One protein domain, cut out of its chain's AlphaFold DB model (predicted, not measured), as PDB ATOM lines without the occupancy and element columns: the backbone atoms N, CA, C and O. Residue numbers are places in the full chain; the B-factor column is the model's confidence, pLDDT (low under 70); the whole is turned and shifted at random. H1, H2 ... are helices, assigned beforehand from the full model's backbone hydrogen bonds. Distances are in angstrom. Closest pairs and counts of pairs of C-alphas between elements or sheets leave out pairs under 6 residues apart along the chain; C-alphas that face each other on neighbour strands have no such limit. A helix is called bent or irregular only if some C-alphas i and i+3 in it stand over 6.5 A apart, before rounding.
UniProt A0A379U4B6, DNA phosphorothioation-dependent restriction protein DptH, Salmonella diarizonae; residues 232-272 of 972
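AT A GLANCE: This is residues 232 to 272 of the 972 residues of the protein "DNA phosphorothioation-dependent restriction protein DptH" of Salmonella diarizonae (UniProt A0A379U4B6). Two helices, H3 and H2, make the legs of a loose-jointed arch, running opposite ways with a gap between them, and residues 254 to 261 bridge them at one end. The short H1 sits at the foot of the H2 leg, near where H2 begins. The printed part has 41 residues with three named helices, H1, H2 and H3 in chain order, and no named strand; the class is all helix. The whole is compact, with a radius of gyration of the C-alphas of 9.6 A and spans of 25 by 20 by 13 A.

IN THESE COORDINATES: H3, the longest helix, holds residues 262 to 272 and measures 15.6 A from C-alpha 262 at (-50.546, -3.891, 108.176) to C-alpha 272 at (-39.826, 2.029, 117.907). H2 holds residues 244 to 253 and measures 12.1 A; it is neither bent nor irregular, but only just: C-alphas 250 and 253 are 6.2 A apart. H1 holds residues 235 to 238, 5.2 A long, and begins with C-alpha 235 at (-48.099, -8.077, 126.209).

HOW THE PARTS SIT: H3 and H2 are close but not clearly touching, their closest C-alphas, those of Glu 268 and Phe 246, being 7.8 A apart. They run opposite ways at a steep tilt of 35.4 degrees, only just beyond shallow. H1 and H2 only just touch, with 3 pairs of C-alphas within 8 A; the closest, those of Glu 236 and Thr 244, are 6.0 A apart. H1 and H3 are apart. In H3 every O i to N i+4 pair is within hydrogen-bond range, in H2 5 of 6 are, and H1 is too short for such a pair.

THE WHOLE: The two C-alphas farthest apart, those of Gly 233 and Ser 263, are 25.5 A apart. The printed part has no cut. The link from H1 to H2 is tight, with 5 residues, and that from H2 to H3 is short, with 8. The mean pLDDT of the printed part is 84.0, and residue 232 is under 70.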
ATOM      1  N   SER A 232     -51.856 -12.428 127.745       69.69
ATOM      2  CA  SER A 232     -52.747 -11.246 127.801       69.69
ATOM      3  C   SER A 232     -52.427 -10.194 128.883       69.69
ATOM      4  O   SER A 232     -52.700  -9.015 128.681       69.69
ATOM      5  N   GLY A 233     -51.814 -10.575 130.010       71.75
ATOM      6  CA  GLY A 233     -51.389  -9.655 131.082       71.75
ATOM      7  C   GLY A 233     -49.935  -9.158 131.001       71.75
ATOM      8  O   GLY A 233     -49.491  -8.442 131.894       71.75
ATOM      9  N   GLN A 234     -49.167  -9.576 129.990       79.50
ATOM     10  CA  GLN A 234     -47.732  -9.288 129.840       79.50
ATOM     11  C   GLN A 234     -47.357  -8.934 128.396       79.50
ATOM     12  O   GLN A 234     -46.215  -9.138 127.982       79.50
ATOM     13  N   LEU A 235     -48.303  -8.396 127.624       79.38
ATOM     14  CA  LEU A 235     -48.099  -8.077 126.209       79.38
ATOM     15  C   LEU A 235     -46.895  -7.155 125.982       79.38
ATOM     16  O   LEU A 235     -46.118  -7.412 125.071       79.38
ATOM     17  N   GLU A 236     -46.663  -6.174 126.858       78.50
ATOM     18  CA  GLU A 236     -45.484  -5.290 126.804       78.50
ATOM     19  C   GLU A 236     -44.144  -6.041 126.884       78.50
ATOM     20  O   GLU A 236     -43.151  -5.607 126.304       78.50
ATOM     21  N   ASN A 237     -44.109  -7.191 127.563       72.19
ATOM     22  CA  ASN A 237     -42.894  -7.997 127.710       72.19
ATOM     23  C   ASN A 237     -42.667  -8.950 126.529       72.19
ATOM     24  O   ASN A 237     -41.541  -9.397 126.320       72.19
ATOM     25  N   VAL A 238     -43.724  -9.301 125.790       77.56
ATOM     26  CA  VAL A 238     -43.679 -10.284 124.692       77.56
ATOM     27  C   VAL A 238     -43.601  -9.587 123.334       77.56
ATOM     28  O   VAL A 238     -42.858 -10.013 122.453       77.56
ATOM     29  N   LEU A 239     -44.326  -8.482 123.174       81.88
ATOM     30  CA  LEU A 239     -44.410  -7.695 121.951       81.88
ATOM     31  C   LEU A 239     -43.450  -6.494 121.987       81.88
ATOM     32  O   LEU A 239     -43.827  -5.368 121.678       81.88
ATOM     33  N   THR A 240     -42.183  -6.741 122.328       77.69
ATOM     34  CA  THR A 240     -41.156  -5.696 122.532       77.69
ATOM     35  C   THR A 240     -40.837  -4.862 121.286       77.69
ATOM     36  O   THR A 240     -40.117  -3.871 121.369       77.69
ATOM     37  N   GLU A 241     -41.309  -5.293 120.117       80.00
ATOM     38  CA  GLU A 241     -41.139  -4.590 118.845       80.00
ATOM     39  C   GLU A 241     -42.067  -3.366 118.721       80.00
ATOM     40  O   GLU A 241     -41.771  -2.478 117.926       80.00
ATOM     41  N   PHE A 242     -43.127  -3.269 119.531       84.88
ATOM     42  CA  PHE A 242     -44.044  -2.122 119.571       84.88
ATOM     43  C   PHE A 242     -43.855  -1.301 120.853       84.88
ATOM     44  O   PHE A 242     -43.406  -1.827 121.873       84.88
ATOM     45  N   SER A 243     -44.197  -0.010 120.824       79.69
ATOM     46  CA  SER A 243     -44.128   0.822 122.027       79.69
ATOM     47  C   SER A 243     -45.234   0.471 123.029       79.69
ATOM     48  O   SER A 243     -46.345   0.087 122.658       79.69
ATOM     49  N   THR A 244     -44.971   0.697 124.321       80.50
ATOM     50  CA  THR A 244     -45.974   0.541 125.391       80.50
ATOM     51  C   THR A 244     -47.247   1.340 125.103       80.50
ATOM     52  O   THR A 244     -48.353   0.877 125.364       80.50
ATOM     53  N   LYS A 245     -47.105   2.531 124.508       82.69
ATOM     54  CA  LYS A 245     -48.240   3.380 124.143       82.69
ATOM     55  C   LYS A 245     -49.115   2.726 123.071       82.69
ATOM     56  O   LYS A 245     -50.333   2.721 123.220       82.69
ATOM     57  N   PHE A 246     -48.502   2.177 122.023       87.25
ATOM     58  CA  PHE A 246     -49.219   1.483 120.955       87.25
ATOM     59  C   PHE A 246     -49.943   0.239 121.483       87.25
ATOM     60  O   PHE A 246     -51.107   0.014 121.153       87.25
ATOM     61  N   ILE A 247     -49.280  -0.525 122.360       86.62
ATOM     62  CA  ILE A 247     -49.869  -1.704 123.007       86.62
ATOM     63  C   ILE A 247     -51.093  -1.306 123.838       86.62
ATOM     64  O   ILE A 247     -52.171  -1.870 123.658       86.62
ATOM     65  N   GLN A 248     -50.955  -0.301 124.704       85.69
ATOM     66  CA  GLN A 248     -52.055   0.156 125.550       85.69
ATOM     67  C   GLN A 248     -53.241   0.659 124.716       85.69
ATOM     68  O   GLN A 248     -54.379   0.283 124.980       85.69
ATOM     69  N   GLU A 249     -52.984   1.451 123.675       89.62
ATOM     70  CA  GLU A 249     -54.038   2.043 122.851       89.62
ATOM     71  C   GLU A 249     -54.829   0.995 122.048       89.62
ATOM     72  O   GLU A 249     -56.060   1.018 122.068       89.62
ATOM     73  N   HIS A 250     -54.146   0.071 121.363       92.12
ATOM     74  CA  HIS A 250     -54.776  -0.812 120.371       92.12
ATOM     75  C   HIS A 250     -55.123  -2.217 120.877       92.12
ATOM     76  O   HIS A 250     -56.009  -2.870 120.328       92.12
ATOM     77  N   PHE A 251     -54.461  -2.693 121.935       88.81
ATOM     78  CA  PHE A 251     -54.665  -4.047 122.465       88.81
ATOM     79  C   PHE A 251     -55.431  -4.061 123.787       88.81
ATOM     80  O   PHE A 251     -55.984  -5.097 124.148       88.81
ATOM     81  N   VAL A 252     -55.454  -2.941 124.520       84.44
ATOM     82  CA  VAL A 252     -56.106  -2.852 125.837       84.44
ATOM     83  C   VAL A 252     -57.277  -1.876 125.810       84.44
ATOM     84  O   VAL A 252     -58.395  -2.258 126.147       84.44
ATOM     85  N   ASP A 253     -57.036  -0.626 125.411       87.12
ATOM     86  CA  ASP A 253     -58.041   0.434 125.502       87.12
ATOM     87  C   ASP A 253     -59.122   0.291 124.421       87.12
ATOM     88  O   ASP A 253     -60.313   0.413 124.723       87.12
ATOM     89  N   LYS A 254     -58.722   0.048 123.162       88.44
ATOM     90  CA  LYS A 254     -59.644  -0.088 122.019       88.44
ATOM     91  C   LYS A 254     -59.920  -1.530 121.590       88.44
ATOM     92  O   LYS A 254     -60.996  -1.771 121.052       88.44
ATOM     93  N   ASP A 255     -58.976  -2.450 121.811       86.94
ATOM     94  CA  ASP A 255     -58.999  -3.839 121.299       86.94
ATOM     95  C   ASP A 255     -59.306  -3.922 119.783       86.94
ATOM     96  O   ASP A 255     -60.024  -4.800 119.303       86.94
ATOM     97  N   ASP A 256     -58.765  -2.973 119.011       91.06
ATOM     98  CA  ASP A 256     -58.998  -2.808 117.570       91.06
ATOM     99  C   ASP A 256     -57.853  -3.368 116.708       91.06
ATOM    100  O   ASP A 256     -57.823  -3.177 115.493       91.06
ATOM    101  N   TRP A 257     -56.917  -4.109 117.307       89.12
ATOM    102  CA  TRP A 257     -55.707  -4.597 116.637       89.12
ATOM    103  C   TRP A 257     -55.998  -5.411 115.353       89.12
ATOM    104  O   TRP A 257     -55.270  -5.313 114.364       89.12
ATOM    105  N   ARG A 258     -57.100  -6.170 115.291       89.12
ATOM    106  CA  ARG A 258     -57.476  -6.931 114.077       89.12
ATOM    107  C   ARG A 258     -57.921  -6.045 112.909       89.12
ATOM    108  O   ARG A 258     -57.914  -6.504 111.770       89.12
ATOM    109  N   GLU A 259     -58.319  -4.809 113.191       87.75
ATOM    110  CA  GLU A 259     -58.862  -3.858 112.215       87.75
ATOM    111  C   GLU A 259     -57.788  -2.919 111.646       87.75
ATOM    112  O   GLU A 259     -58.019  -2.249 110.636       87.75
ATOM    113  N   LEU A 260     -56.606  -2.881 112.269       89.75
ATOM    114  CA  LEU A 260     -55.496  -2.045 111.829       89.75
ATOM    115  C   LEU A 260     -54.924  -2.516 110.488       89.75
ATOM    116  O   LEU A 260     -54.812  -3.713 110.208       89.75
ATOM    117  N   ASP A 261     -54.512  -1.548 109.668       89.25
ATOM    118  CA  ASP A 261     -53.776  -1.837 108.441       89.25
ATOM    119  C   ASP A 261     -52.359  -2.329 108.772       89.25
ATOM    120  O   ASP A 261     -51.703  -1.831 109.688       89.25
ATOM    121  N   PHE A 262     -51.858  -3.286 107.997       89.88
ATOM    122  CA  PHE A 262     -50.546  -3.891 108.176       89.88
ATOM    123  C   PHE A 262     -49.407  -2.859 108.160       89.88
ATOM    124  O   PHE A 262     -48.419  -3.022 108.875       89.88
ATOM    125  N   SER A 263     -49.544  -1.769 107.395       88.19
ATOM    126  CA  SER A 263     -48.567  -0.672 107.389       88.19
ATOM    127  C   SER A 263     -48.419   0.012 108.746       88.19
ATOM    128  O   SER A 263     -47.299   0.336 109.122       88.19
ATOM    129  N   VAL A 264     -49.496   0.134 109.529       91.88
ATOM    130  CA  VAL A 264     -49.460   0.759 110.862       91.88
ATOM    131  C   VAL A 264     -48.518  -0.005 111.793       91.88
ATOM    132  O   VAL A 264     -47.719   0.599 112.505       91.88
ATOM    133  N   TYR A 265     -48.552  -1.338 111.740       89.94
ATOM    134  CA  TYR A 265     -47.646  -2.178 112.521       89.94
ATOM    135  C   TYR A 265     -46.186  -2.012 112.103       89.94
ATOM    136  O   TYR A 265     -45.297  -1.988 112.951       89.94
ATOM    137  N   LEU A 266     -45.920  -1.918 110.802       87.19
ATOM    138  CA  LEU A 266     -44.560  -1.771 110.289       87.19
ATOM    139  C   LEU A 266     -43.981  -0.392 110.584       87.19
ATOM    140  O   LEU A 266     -42.813  -0.289 110.956       87.19
ATOM    141  N   ASP A 267     -44.799   0.647 110.453       86.25
ATOM    142  CA  ASP A 267     -44.419   2.012 110.788       86.25
ATOM    143  C   ASP A 267     -44.114   2.121 112.283       86.25
ATOM    144  O   ASP A 267     -43.072   2.659 112.648       86.25
ATOM    145  N   GLU A 268     -44.949   1.533 113.146       87.62
ATOM    146  CA  GLU A 268     -44.692   1.482 114.588       87.62
ATOM    147  C   GLU A 268     -43.405   0.711 114.908       87.62
ATOM    148  O   GLU A 268     -42.565   1.209 115.657       87.62
ATOM    149  N   LYS A 269     -43.194  -0.470 114.307       84.00
ATOM    150  CA  LYS A 269     -41.948  -1.240 114.476       84.00
ATOM    151  C   LYS A 269     -40.727  -0.423 114.076       84.00
ATOM    152  O   LYS A 269     -39.734  -0.403 114.798       84.00
ATOM    153  N   THR A 270     -40.808   0.266 112.943       79.56
ATOM    154  CA  THR A 270     -39.719   1.103 112.434       79.56
ATOM    155  C   THR A 270     -39.455   2.259 113.398       79.56
ATOM    156  O   THR A 270     -38.331   2.416 113.874       79.56
ATOM    157  N   GLN A 271     -40.498   2.991 113.794       75.25
ATOM    158  CA  GLN A 271     -40.397   4.119 114.722       75.25
ATOM    159  C   GLN A 271     -39.882   3.721 116.109       75.25
ATOM    160  O   GLN A 271     -39.121   4.481 116.707       75.25
ATOM    161  N   ASN A 272     -40.275   2.552 116.618       76.56
ATOM    162  CA  ASN A 272     -39.826   2.029 117.907       76.56
ATOM    163  C   ASN A 272     -38.407   1.431 117.833       76.56
ATOM    164  O   ASN A 272     -37.674   1.442 118.820       76.56
TER     165      ASN A 272